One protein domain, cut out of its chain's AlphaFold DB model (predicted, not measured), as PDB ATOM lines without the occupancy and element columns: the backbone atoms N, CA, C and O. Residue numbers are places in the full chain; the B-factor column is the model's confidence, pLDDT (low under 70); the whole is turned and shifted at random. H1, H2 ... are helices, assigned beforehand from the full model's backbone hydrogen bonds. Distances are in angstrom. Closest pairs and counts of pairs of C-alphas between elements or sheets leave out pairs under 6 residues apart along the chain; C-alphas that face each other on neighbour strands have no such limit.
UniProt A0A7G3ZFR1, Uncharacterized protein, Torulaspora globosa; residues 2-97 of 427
ATOM      1  N   LEU A   2     209.225 124.986  87.713       84.50
ATOM      2  CA  LEU A   2     208.994 125.062  89.164       84.50
ATOM      3  C   LEU A   2     209.442 123.829  89.974       84.50
ATOM      4  O   LEU A   2     209.426 123.877  91.194       84.50
ATOM      5  N   GLU A   3     209.868 122.751  89.314       79.62
ATOM      6  CA  GLU A   3     210.157 121.437  89.928       79.62
ATOM      7  C   GLU A   3     211.303 121.433  90.956       79.62
ATOM      8  O   GLU A   3     211.411 120.503  91.743       79.62
ATOM      9  N   GLN A   4     212.149 122.464  90.964       82.31
ATOM     10  CA  GLN A   4     213.263 122.613  91.912       82.31
ATOM     11  C   GLN A   4     212.885 123.360  93.208       82.31
ATOM     12  O   GLN A   4     213.722 123.509  94.101       82.31
ATOM     13  N   PHE A   5     211.657 123.878  93.289       89.38
ATOM     14  CA  PHE A   5     211.163 124.668  94.416       89.38
ATOM     15  C   PHE A   5     210.175 123.853  95.243       89.38
ATOM     16  O   PHE A   5     209.432 123.042  94.702       89.38
ATOM     17  N   GLU A   6     210.112 124.124  96.541       88.94
ATOM     18  CA  GLU A   6     209.087 123.591  97.435       88.94
ATOM     19  C   GLU A   6     208.627 124.695  98.396       88.94
ATOM     20  O   GLU A   6     209.163 125.803  98.408       88.94
ATOM     21  N   GLY A   7     207.590 124.429  99.183       91.25
ATOM     22  CA  GLY A   7     207.121 125.357 100.204       91.25
ATOM     23  C   GLY A   7     206.406 126.596  99.648       91.25
ATOM     24  O   GLY A   7     205.908 126.594  98.517       91.25
ATOM     25  N   PRO A   8     206.339 127.679 100.443       93.44
ATOM     26  CA  PRO A   8     205.641 128.905 100.061       93.44
ATOM     27  C   PRO A   8     206.239 129.564  98.812       93.44
ATOM     28  O   PRO A   8     205.506 130.121  97.997       93.44
ATOM     29  N   ILE A   9     207.558 129.451  98.601       94.94
ATOM     30  CA  ILE A   9     208.233 130.064  97.451       94.94
ATOM     31  C   ILE A   9     207.784 129.467  96.111       94.94
ATOM     32  O   ILE A   9     207.689 130.195  95.120       94.94
ATOM     33  N   LEU A  10     207.443 128.172  96.061       94.75
ATOM     34  CA  LEU A  10     206.863 127.565  94.858       94.75
ATOM     35  C   LEU A  10     205.553 128.265  94.479       94.75
ATOM     36  O   LEU A  10     205.342 128.580  93.306       94.75
ATOM     37  N   ILE A  11     204.696 128.538  95.467       95.56
ATOM     38  CA  ILE A  11     203.395 129.183  95.260       95.56
ATOM     39  C   ILE A  11     203.576 130.630  94.796       95.56
ATOM     40  O   ILE A  11     202.953 131.040  93.816       95.56
ATOM     41  N   GLU A  12     204.479 131.374  95.435       96.00
ATOM     42  CA  GLU A  12     204.794 132.757  95.060       96.00
ATOM     43  C   GLU A  12     205.317 132.865  93.627       96.00
ATOM     44  O   GLU A  12     204.848 133.690  92.838       96.00
ATOM     45  N   ARG A  13     206.252 131.987  93.248       94.69
ATOM     46  CA  ARG A  13     206.796 131.946  91.885       94.69
ATOM     47  C   ARG A  13     205.740 131.548  90.862       94.69
ATOM     48  O   ARG A  13     205.681 132.151  89.792       94.69
ATOM     49  N   ALA A  14     204.893 130.568  91.177       95.25
ATOM     50  CA  ALA A  14     203.798 130.175  90.297       95.25
ATOM     51  C   ALA A  14     202.823 131.332  90.063       95.25
ATOM     52  O   ALA A  14     202.491 131.636  88.917       95.25
ATOM     53  N   ASN A  15     202.410 132.010  91.134       95.81
ATOM     54  CA  ASN A  15     201.507 133.151  91.057       95.81
ATOM     55  C   ASN A  15     202.111 134.309  90.248       95.81
ATOM     56  O   ASN A  15     201.442 134.872  89.381       95.81
ATOM     57  N   PHE A  16     203.393 134.617  90.463       95.12
ATOM     58  CA  PHE A  16     204.114 135.611  89.667       95.12
ATOM     59  C   PHE A  16     204.086 135.287  88.169       95.12
ATOM     60  O   PHE A  16     203.740 136.141  87.354       95.12
ATOM     61  N   LEU A  17     204.382 134.039  87.794       93.12
ATOM     62  CA  LEU A  17     204.382 133.612  86.391       93.12
ATOM     63  C   LEU A  17     202.983 133.643  85.764       93.12
ATOM     64  O   LEU A  17     202.856 133.996  84.591       93.12
ATOM     65  N   VAL A  18     201.945 133.308  86.538       94.12
ATOM     66  CA  VAL A  18     200.537 133.390  86.119       94.12
ATOM     67  C   VAL A  18     200.124 134.837  85.834       94.12
ATOM     68  O   VAL A  18     199.494 135.108  84.805       94.12
ATOM     69  N   LYS A  19     200.513 135.771  86.707       93.06
ATOM     70  CA  LYS A  19     200.198 137.201  86.562       93.06
ATOM     71  C   LYS A  19     201.048 137.906  85.511       93.06
ATOM     72  O   LYS A  19     200.574 138.860  84.910       93.06
ATOM     73  N   SER A  20     202.258 137.419  85.240       88.94
ATOM     74  CA  SER A  20     203.152 138.019  84.249       88.94
ATOM     75  C   SER A  20     202.521 138.054  82.853       88.94
ATOM     76  O   SER A  20     202.074 137.035  82.322       88.94
ATOM     77  N   GLU A  21     202.500 139.228  82.226       85.31
ATOM     78  CA  GLU A  21     201.984 139.425  80.864       85.31
ATOM     79  C   GLU A  21     202.853 138.744  79.799       85.31
ATOM     80  O   GLU A  21     202.378 138.426  78.713       85.31
ATOM     81  N   ARG A  22     204.123 138.471  80.125       81.38
ATOM     82  CA  ARG A  22     205.113 137.907  79.197       81.38
ATOM     83  C   ARG A  22     205.100 136.372  79.139       81.38
ATOM     84  O   ARG A  22     205.755 135.797  78.272       81.38
ATOM     85  N   SER A  23     204.388 135.702  80.046       85.19
ATOM     86  CA  SER A  23     204.277 134.237  80.070       85.19
ATOM     87  C   SER A  23     203.238 133.742  79.060       85.19
ATOM     88  O   SER A  23     202.134 134.285  78.983       85.19
ATOM     89  N   SER A  24     203.542 132.664  78.329       89.50
ATOM     90  CA  SER A  24     202.568 132.055  77.416       89.50
ATOM     91  C   SER A  24     201.392 131.439  78.186       89.50
ATOM     92  O   SER A  24     201.539 131.014  79.333       89.50
ATOM     93  N   ALA A  25     200.217 131.334  77.558       91.12
ATOM     94  CA  ALA A  25     199.047 130.716  78.191       91.12
ATOM     95  C   ALA A  25     199.316 129.269  78.651       91.12
ATOM     96  O   ALA A  25     198.808 128.843  79.689       91.12
ATOM     97  N   ASN A  26     200.149 128.530  77.910       92.31
ATOM     98  CA  ASN A  26     200.551 127.176  78.277       92.31
ATOM     99  C   ASN A  26     201.458 127.163  79.520       92.31
ATOM    100  O   ASN A  26     201.221 126.371  80.429       92.31
ATOM    101  N   ASP A  27     202.433 128.075  79.601       91.00
ATOM    102  CA  ASP A  27     203.330 128.176  80.762       91.00
ATOM    103  C   ASP A  27     202.557 128.564  82.024       91.00
ATOM    104  O   ASP A  27     202.744 127.955  83.080       91.00
ATOM    105  N   LYS A  28     201.634 129.531  81.904       93.44
ATOM    106  CA  LYS A  28     200.735 129.936  82.996       93.44
ATOM    107  C   LYS A  28     199.933 128.745  83.509       93.44
ATOM    108  O   LYS A  28     199.894 128.500  84.714       93.44
ATOM    109  N   ARG A  29     199.347 127.971  82.590       94.50
ATOM    110  CA  ARG A  29     198.574 126.772  82.920       94.50
ATOM    111  C   ARG A  29     199.429 125.723  83.628       94.50
ATOM    112  O   ARG A  29     199.020 125.218  84.670       94.50
ATOM    113  N   GLN A  30     200.606 125.405  83.090       94.12
ATOM    114  CA  GLN A  30     201.495 124.397  83.665       94.12
ATOM    115  C   GLN A  30     201.965 124.793  85.071       94.12
ATOM    116  O   GLN A  30     201.914 123.972  85.986       94.12
ATOM    117  N   CYS A  31     202.361 126.053  85.270       94.06
ATOM    118  CA  CYS A  31     202.786 126.555  86.578       94.06
ATOM    119  C   CYS A  31     201.650 126.506  87.605       94.06
ATOM    120  O   CYS A  31     201.858 126.062  88.734       94.06
ATOM    121  N   ALA A  32     200.442 126.902  87.199       95.31
ATOM    122  CA  ALA A  32     199.266 126.845  88.052       95.31
ATOM    123  C   ALA A  32     198.920 125.411  88.477       95.31
ATOM    124  O   ALA A  32     198.663 125.166  89.654       95.31
ATOM    125  N   VAL A  33     198.971 124.451  87.547       94.69
ATOM    126  CA  VAL A  33     198.731 123.030  87.846       94.69
ATOM    127  C   VAL A  33     199.766 122.485  88.833       94.69
ATOM    128  O   VAL A  33     199.385 121.800  89.778       94.69
ATOM    129  N   ILE A  34     201.053 122.814  88.667       94.50
ATOM    130  CA  ILE A  34     202.110 122.390  89.602       94.50
ATOM    131  C   ILE A  34     201.833 122.924  91.016       94.50
ATOM    132  O   ILE A  34     201.868 122.156  91.976       94.50
ATOM    133  N   ALA A  35     201.499 124.211  91.148       95.06
ATOM    134  CA  ALA A  35     201.196 124.820  92.442       95.06
ATOM    135  C   ALA A  35     199.934 124.241  93.097       95.06
ATOM    136  O   ALA A  35     199.945 123.950  94.291       95.06
ATOM    137  N   ILE A  36     198.869 124.012  92.325       94.25
ATOM    138  CA  ILE A  36     197.647 123.371  92.831       94.25
ATOM    139  C   ILE A  36     197.945 121.949  93.305       94.25
ATOM    140  O   ILE A  36     197.554 121.592  94.412       94.25
ATOM    141  N   ASN A  37     198.670 121.152  92.515       92.94
ATOM    142  CA  ASN A  37     199.038 119.788  92.897       92.94
ATOM    143  C   ASN A  37     199.862 119.769  94.188       92.94
ATOM    144  O   ASN A  37     199.628 118.917  95.044       92.94
ATOM    145  N   TYR A  38     200.769 120.733  94.363       92.62
ATOM    146  CA  TYR A  38     201.521 120.892  95.604       92.62
ATOM    147  C   TYR A  38     200.591 121.178  96.799       92.62
ATOM    148  O   TYR A  38     200.621 120.436  97.780       92.62
ATOM    149  N   LEU A  39     199.691 122.165  96.697       92.12
ATOM    150  CA  LEU A  39     198.727 122.502  97.762       92.12
ATOM    151  C   LEU A  39     197.792 121.333  98.108       92.12
ATOM    152  O   LEU A  39     197.534 121.053  99.282       92.12
ATOM    153  N   VAL A  40     197.316 120.609  97.093       90.81
ATOM    154  CA  VAL A  40     196.466 119.424  97.269       90.81
ATOM    155  C   VAL A  40     197.243 118.290  97.939       90.81
ATOM    156  O   VAL A  40     196.703 117.634  98.828       90.81
ATOM    157  N   SER A  41     198.518 118.088  97.586       89.88
ATOM    158  CA  SER A  41     199.370 117.078  98.231       89.88
ATOM    159  C   SER A  41     199.591 117.363  99.719       89.88
ATOM    160  O   SER A  41     199.616 116.434 100.526       89.88
ATOM    161  N   LEU A  42     199.644 118.645 100.095       87.56
ATOM    162  CA  LEU A  42     199.704 119.093 101.486       87.56
ATOM    163  C   LEU A  42     198.350 119.036 102.203       87.56
ATOM    164  O   LEU A  42     198.307 119.206 103.419       87.56
ATOM    165  N   ARG A  43     197.251 118.805 101.471       86.94
ATOM    166  CA  ARG A  43     195.864 118.893 101.964       86.94
ATOM    167  C   ARG A  43     195.524 120.259 102.576       86.94
ATOM    168  O   ARG A  43     194.672 120.344 103.460       86.94
ATOM    169  N   TYR A  44     196.172 121.318 102.085       88.69
ATOM    170  CA  TYR A  44     196.000 122.681 102.573       88.69
ATOM    171  C   TYR A  44     195.949 123.665 101.402       88.69
ATOM    172  O   TYR A  44     196.966 123.978 100.786       88.69
ATOM    173  N   THR A  45     194.754 124.169 101.086       89.38
ATOM    174  CA  THR A  45     194.526 125.030  99.905       89.38
ATOM    175  C   THR A  45     194.331 126.508 100.247       89.38
ATOM    176  O   THR A  45     193.917 127.290  99.394       89.38
ATOM    177  N   LYS A  46     194.614 126.920 101.487       89.75
ATOM    178  CA  LYS A  46     194.275 128.246 102.031       89.75
ATOM    179  C   LYS A  46     195.252 129.362 101.624       89.75
ATOM    180  O   LYS A  46     195.572 130.233 102.420       89.75
ATOM    181  N   SER A  47     195.738 129.337 100.383       92.44
ATOM    182  CA  SER A  47     196.604 130.389  99.840       92.44
ATOM    183  C   SER A  47     195.774 131.559  99.300       92.44
ATOM    184  O   SER A  47     194.784 131.316  98.600       92.44
ATOM    185  N   PRO A  48     196.179 132.825  99.516       94.19
ATOM    186  CA  PRO A  48     195.508 133.973  98.901       94.19
ATOM    187  C   PRO A  48     195.548 133.931  97.365       94.19
ATOM    188  O   PRO A  48     194.677 134.498  96.707       94.19
ATOM    189  N   HIS A  49     196.505 133.201  96.785       95.06
ATOM    190  CA  HIS A  49     196.655 133.049  95.336       95.06
ATOM    191  C   HIS A  49     195.791 131.930  94.742       95.06
ATOM    192  O   HIS A  49     195.783 131.743  93.526       95.06
ATOM    193  N   TRP A  50     195.041 131.183  95.562       92.50
ATOM    194  CA  TRP A  50     194.273 130.008  95.131       92.50
ATOM    195  C   TRP A  50     193.352 130.285  93.937       92.50
ATOM    196  O   TRP A  50     193.319 129.516  92.977       92.50
ATOM    197  N   ARG A  51     192.636 131.415  93.964       91.62
ATOM    198  CA  ARG A  51     191.710 131.802  92.890       91.62
ATOM    199  C   ARG A  51     192.439 132.058  91.569       91.62
ATOM    200  O   ARG A  51     191.990 131.580  90.529       91.62
ATOM    201  N   ASP A  52     193.549 132.787  91.616       93.50
ATOM    202  CA  ASP A  52     194.331 133.138  90.427       93.50
ATOM    203  C   ASP A  52     194.949 131.882  89.795       93.50
ATOM    204  O   ASP A  52     194.880 131.692  88.578       93.50
ATOM    205  N   LEU A  53     195.461 130.971  90.630       95.00
ATOM    206  CA  LEU A  53     195.979 129.675  90.197       95.00
ATOM    207  C   LEU A  53     194.875 128.807  89.572       95.00
ATOM    208  O   LEU A  53     195.056 128.277  88.476       95.00
ATOM    209  N   LEU A  54     193.705 128.686  90.211       92.94
ATOM    210  CA  LEU A  54     192.588 127.911  89.659       92.94
ATOM    211  C   LEU A  54     192.162 128.431  88.285       92.94
ATOM    212  O   LEU A  54     192.080 127.645  87.337       92.94
ATOM    213  N   ASN A  55     191.970 129.746  88.162       92.44
ATOM    214  CA  ASN A  55     191.580 130.385  86.908       92.44
ATOM    215  C   ASN A  55     192.587 130.102  85.783       92.44
ATOM    216  O   ASN A  55     192.187 129.765  84.670       92.44
ATOM    217  N   ALA A  56     193.886 130.184  86.075       93.31
ATOM    218  CA  ALA A  56     194.937 129.936  85.090       93.31
ATOM    219  C   ALA A  56     195.113 128.448  84.733       93.31
ATOM    220  O   ALA A  56     195.508 128.122  83.614       93.31
ATOM    221  N   SER A  57     194.816 127.534  85.658       92.44
ATOM    222  CA  SER A  57     194.994 126.088  85.458       92.44
ATOM    223  C   SER A  57     193.985 125.462  84.482       92.44
ATOM    224  O   SER A  57     194.266 124.438  83.846       92.44
ATOM    225  N   GLY A  58     192.789 126.051  84.379       87.69
ATOM    226  CA  GLY A  58     191.656 125.471  83.657       87.69
ATOM    227  C   GLY A  58     191.083 124.195  84.293       87.69
ATOM    228  O   GLY A  58     190.264 123.524  83.662       87.69
ATOM    229  N   LEU A  59     191.504 123.836  85.512       87.69
ATOM    230  CA  LEU A  59     190.932 122.726  86.274       87.69
ATOM    231  C   LEU A  59     189.540 123.117  86.790       87.69
ATOM    232  O   LEU A  59     189.328 124.228  87.270       87.69
ATOM    233  N   ARG A  60     188.578 122.195  86.691       76.62
ATOM    234  CA  ARG A  60     187.222 122.365  87.234       76.62
ATOM    235  C   ARG A  60     187.060 121.459  88.452       76.62
ATOM    236  O   ARG A  60     187.504 120.317  88.407       76.62
ATOM    237  N   ASN A  61     186.385 121.956  89.488       67.06
ATOM    238  CA  ASN A  61     185.995 121.193  90.682       67.06
ATOM    239  C   ASN A  61     187.168 120.612  91.494       67.06
ATOM    240  O   ASN A  61     187.131 119.452  91.893       67.06
ATOM    241  N   VAL A  62     188.208 121.408  91.754       76.50
ATOM    242  CA  VAL A  62     189.212 121.033  92.761       76.50
ATOM    243  C   VAL A  62     188.616 121.311  94.140       76.50
ATOM    244  O   VAL A  62     188.349 122.469  94.468       76.50
ATOM    245  N   GLU A  63     188.354 120.260  94.920       74.25
ATOM    246  CA  GLU A  63     187.831 120.393  96.281       74.25
ATOM    247  C   GLU A  63     188.819 121.176  97.153       74.25
ATOM    248  O   GLU A  63     190.011 120.870  97.210       74.25
ATOM    249  N   THR A  64     188.322 122.209  97.831       74.94
ATOM    250  CA  THR A  64     189.102 122.930  98.836       74.94
ATOM    251  C   THR A  64     189.247 122.053 100.068       74.94
ATOM    252  O   THR A  64     188.243 121.629 100.644       74.94
ATOM    253  N   ALA A  65     190.484 121.813 100.490       72.12
ATOM    254  CA  ALA A  65     190.786 121.065 101.699       72.12
ATOM    255  C   ALA A  65     191.402 122.003 102.741       72.12
ATOM    256  O   ALA A  65     192.422 122.653 102.501       72.12
ATOM    257  N   GLU A  66     190.770 122.044 103.912       68.50
ATOM    258  CA  GLU A  66     191.281 122.700 105.119       68.50
ATOM    259  C   GLU A  66     191.464 121.665 106.227       68.50
ATOM    260  O   GLU A  66     190.957 121.798 107.340       68.50
ATOM    261  N   ILE A  67     192.168 120.582 105.917       65.75
ATOM    262  CA  ILE A  67     192.560 119.650 106.964       65.75
ATOM    263  C   ILE A  67     193.828 120.244 107.554       65.75
ATOM    264  O   ILE A  67     194.896 120.027 107.000       65.75
ATOM    265  N   ILE A  68     193.717 121.011 108.646       61.19
ATOM    266  CA  ILE A  68     194.877 121.289 109.501       61.19
ATOM    267  C   ILE A  68     195.292 119.915 110.018       61.19
ATOM    268  O   ILE A  68     194.565 119.339 110.835       61.19
ATOM    269  N   PRO A  69     196.367 119.307 109.506       54.88
ATOM    270  CA  PRO A  69     196.673 117.972 109.949       54.88
ATOM    271  C   PRO A  69     197.156 118.064 111.393       54.88
ATOM    272  O   PRO A  69     197.707 119.075 111.834       54.88
ATOM    273  N   VAL A  70     196.982 116.965 112.120       58.28
ATOM    274  CA  VAL A  70     197.605 116.706 113.424       58.28
ATOM    275  C   VAL A  70     199.121 116.499 113.215       58.28
ATOM    276  O   VAL A  70     199.674 115.443 113.503       58.28
ATOM    277  N   GLY A  71     199.775 117.463 112.564       61.62
ATOM    278  CA  GLY A  71     201.161 117.415 112.114       61.62
ATOM    279  C   GLY A  71     202.130 118.016 113.128       61.62
ATOM    280  O   GLY A  71     201.740 118.581 114.148       61.62
ATOM    281  N   THR A  72     203.426 117.910 112.832       80.75
ATOM    282  CA  THR A  72     204.488 118.550 113.622       80.75
ATOM    283  C   THR A  72     204.353 120.077 113.582       80.75
ATOM    284  O   THR A  72     203.804 120.635 112.629       80.75
ATOM    285  N   LYS A  73     204.903 120.789 114.581       86.19
ATOM    286  CA  LYS A  73     204.898 122.266 114.595       86.19
ATOM    287  C   LYS A  73     205.476 122.868 113.292       86.19
ATOM    288  O   LYS A  73     204.987 123.896 112.838       86.19
ATOM    289  N   LYS A  74     206.453 122.205 112.649       86.62
ATOM    290  CA  LYS A  74     207.015 122.602 111.336       86.62
ATOM    291  C   LYS A  74     205.972 122.579 110.221       86.62
ATOM    292  O   LYS A  74     205.911 123.503 109.416       86.62
ATOM    293  N   HIS A  75     205.117 121.560 110.195       88.06
ATOM    294  CA  HIS A  75     204.031 121.496 109.223       88.06
ATOM    295  C   HIS A  75     202.981 122.592 109.466       88.06
ATOM    296  O   HIS A  75     202.485 123.193 108.514       88.06
ATOM    297  N   LEU A  76     202.677 122.899 110.733       90.12
ATOM    298  CA  LEU A  76     201.794 124.018 111.068       90.12
ATOM    299  C   LEU A  76     202.380 125.357 110.590       90.12
ATOM    300  O   LEU A  76     201.668 126.125 109.949       90.12
ATOM    301  N   ALA A  77     203.671 125.606 110.833       92.00
ATOM    302  CA  ALA A  77     204.359 126.800 110.338       92.00
ATOM    303  C   ALA A  77     204.311 126.901 108.802       92.00
ATOM    304  O   ALA A  77     204.035 127.972 108.267       92.00
ATOM    305  N   LEU A  78     204.493 125.785 108.084       92.31
ATOM    306  CA  LEU A  78     204.347 125.738 106.626       92.31
ATOM    307  C   LEU A  78     202.931 126.122 106.171       92.31
ATOM    308  O   LEU A  78     202.785 126.940 105.265       92.31
ATOM    309  N   CYS A  79     201.887 125.571 106.802       91.62
ATOM    310  CA  CYS A  79     200.499 125.920 106.479       91.62
ATOM    311  C   CYS A  79     200.233 127.415 106.698       91.62
ATOM    312  O   CYS A  79     199.667 128.078 105.831       91.62
ATOM    313  N   LYS A  80     200.707 127.960 107.825       94.19
ATOM    314  CA  LYS A  80     200.623 129.391 108.141       94.19
ATOM    315  C   LYS A  80     201.338 130.247 107.095       94.19
ATOM    316  O   LYS A  80     200.771 131.216 106.600       94.19
ATOM    317  N   ALA A  81     202.531 129.842 106.667       94.94
ATOM    318  CA  ALA A  81     203.263 130.531 105.611       94.94
ATOM    319  C   ALA A  81     202.544 130.482 104.248       94.94
ATOM    320  O   ALA A  81     202.502 131.490 103.547       94.94
ATOM    321  N   ILE A  82     201.924 129.351 103.882       94.38
ATOM    322  CA  ILE A  82     201.101 129.225 102.661       94.38
ATOM    323  C   ILE A  82     199.873 130.146 102.710       94.38
ATOM    324  O   ILE A  82     199.462 130.671 101.673       94.38
ATOM    325  N   ALA A  83     199.311 130.366 103.898       93.56
ATOM    326  CA  ALA A  83     198.218 131.308 104.133       93.56
ATOM    327  C   ALA A  83     198.662 132.780 104.235       93.56
ATOM    328  O   ALA A  83     197.819 133.649 104.428       93.56
ATOM    329  N   HIS A  84     199.961 133.070 104.077       95.31
ATOM    330  CA  HIS A  84     200.575 134.396 104.256       95.31
ATOM    331  C   HIS A  84     200.493 134.936 105.690       95.31
ATOM    332  O   HIS A  84     200.713 136.121 105.941       95.31
ATOM    333  N   GLU A  85     200.267 134.058 106.663       95.88
ATOM    334  CA  GLU A  85     200.332 134.356 108.094       95.88
ATOM    335  C   GLU A  85     201.797 134.239 108.564       95.88
ATOM    336  O   GLU A  85     202.140 133.459 109.454       95.88
ATOM    337  N   TYR A  86     202.699 134.987 107.909       96.19
ATOM    338  CA  TYR A  86     204.153 134.840 108.070       96.19
ATOM    339  C   TYR A  86     204.630 135.107 109.502       96.19
ATOM    340  O   TYR A  86     205.484 134.379 109.998       96.19
ATOM    341  N   ALA A  87     204.056 136.100 110.187       95.44
ATOM    342  CA  ALA A  87     204.405 136.406 111.575       95.44
ATOM    343  C   ALA A  87     204.093 135.233 112.521       95.44
ATOM    344  O   ALA A  87     204.896 134.898 113.389       95.44
ATOM    345  N   GLU A  88     202.956 134.559 112.321       94.69
ATOM    346  CA  GLU A  88     202.595 133.375 113.104       94.69
ATOM    347  C   GLU A  88     203.499 132.186 112.771       94.69
ATOM    348  O   GLU A  88     203.948 131.484 113.674       94.69
ATOM    349  N   ALA A  89     203.807 131.979 111.487       94.81
ATOM    350  CA  ALA A  89     204.729 130.935 111.051       94.81
ATOM    351  C   ALA A  89     206.126 131.105 111.675       94.81
ATOM    352  O   ALA A  89     206.686 130.133 112.183       94.81
ATOM    353  N   ILE A  90     206.656 132.333 111.686       94.69
ATOM    354  CA  ILE A  90     207.944 132.671 112.307       94.69
ATOM    355  C   ILE A  90     207.890 132.413 113.816       94.69
ATOM    356  O   ILE A  90     208.731 131.683 114.327       94.69
ATOM    357  N   ASN A  91     206.859 132.895 114.517       93.94
ATOM    358  CA  ASN A  91     206.712 132.673 115.960       93.94
ATOM    359  C   ASN A  91     206.648 131.171 116.322       93.94
ATOM    360  O   ASN A  91     207.243 130.712 117.299       93.94
ATOM    361  N   ILE A  92     205.967 130.355 115.508       92.44
ATOM    362  CA  ILE A  92     205.939 128.898 115.703       92.44
ATOM    363  C   ILE A  92     207.344 128.292 115.566       92.44
ATOM    364  O   ILE A  92     207.672 127.387 116.331       92.44
ATOM    365  N   LEU A  93     208.155 128.767 114.613       91.00
ATOM    366  CA  LEU A  93     209.531 128.304 114.393       91.00
ATOM    367  C   LEU A  93     210.473 128.737 115.519       91.00
ATOM    368  O   LEU A  93     211.242 127.914 116.004       91.00
ATOM    369  N   GLU A  94     210.369 129.980 115.986       88.88
ATOM    370  CA  GLU A  94     211.213 130.508 117.066       88.88
ATOM    371  C   GLU A  94     210.922 129.873 118.431       88.88
ATOM    372  O   GLU A  94     211.815 129.750 119.264       88.88
ATOM    373  N   THR A  95     209.685 129.424 118.657       87.69
ATOM    374  CA  THR A  95     209.276 128.735 119.894       87.69
ATOM    375  C   THR A  95     209.527 127.223 119.869       87.69
ATOM    376  O   THR A  95     209.155 126.512 120.814       87.69
ATOM    377  N   MET A  96     210.117 126.679 118.798       84.12
ATOM    378  CA  MET A  96     210.563 125.286 118.804       84.12
ATOM    379  C   MET A  96     211.843 125.156 119.633       84.12
ATOM    380  O   MET A  96     212.719 126.012 119.542       84.12
ATOM    381  N   PRO A  97     211.978 124.099 120.454       72.00
ATOM    382  CA  PRO A  97     213.235 123.842 121.138       72.00
ATOM    383  C   PRO A  97     214.332 123.646 120.087       72.00
ATOM    384  O   PRO A  97     214.244 122.745 119.254       72.00
TER     385      PRO A  97
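What this domain is: This is residues 2 to 97 of the 427 residues of an uncharacterized protein of Torulaspora globosa (UniProt A0A7G3ZFR1). What shape? Two helix groups stand end to end: H1, H2 and H3, then the hairpin H4 and H5. How large? The printed part has 96 residues with five named helices, is all helix and compact, with a radius of gyration of the C-alphas of 13.9 A, and spans 46 by 26 by 21 A.

How they stand to each other: What touches the hub? H1, residues 7 to 19, forms a hairpin with H2, residues 25 to 41; C-alphas 18 and 28 come closest, 4.7 A. Its residues 7 to 11 alone touch H4, residues 73 to 82, at 10 degrees; C-alphas 8 and 82 come closest, 5.2 A. And backbones? In H1, 8 of 9 O i to N i+4 pairs are within hydrogen-bond range.

Where its parts are: Where is H1? C-alpha 7 is at (207.121, 125.357, 100.204). Which is last? H5, residues 86 to 94, ends at (211.213, 130.508, 117.066).

The domain as a whole: Which link is long? Residues 58 to 72 follow H3, residues 50 to 57. Is confidence low? The pLDDT is under 70 at residues 61 and 66 to 71.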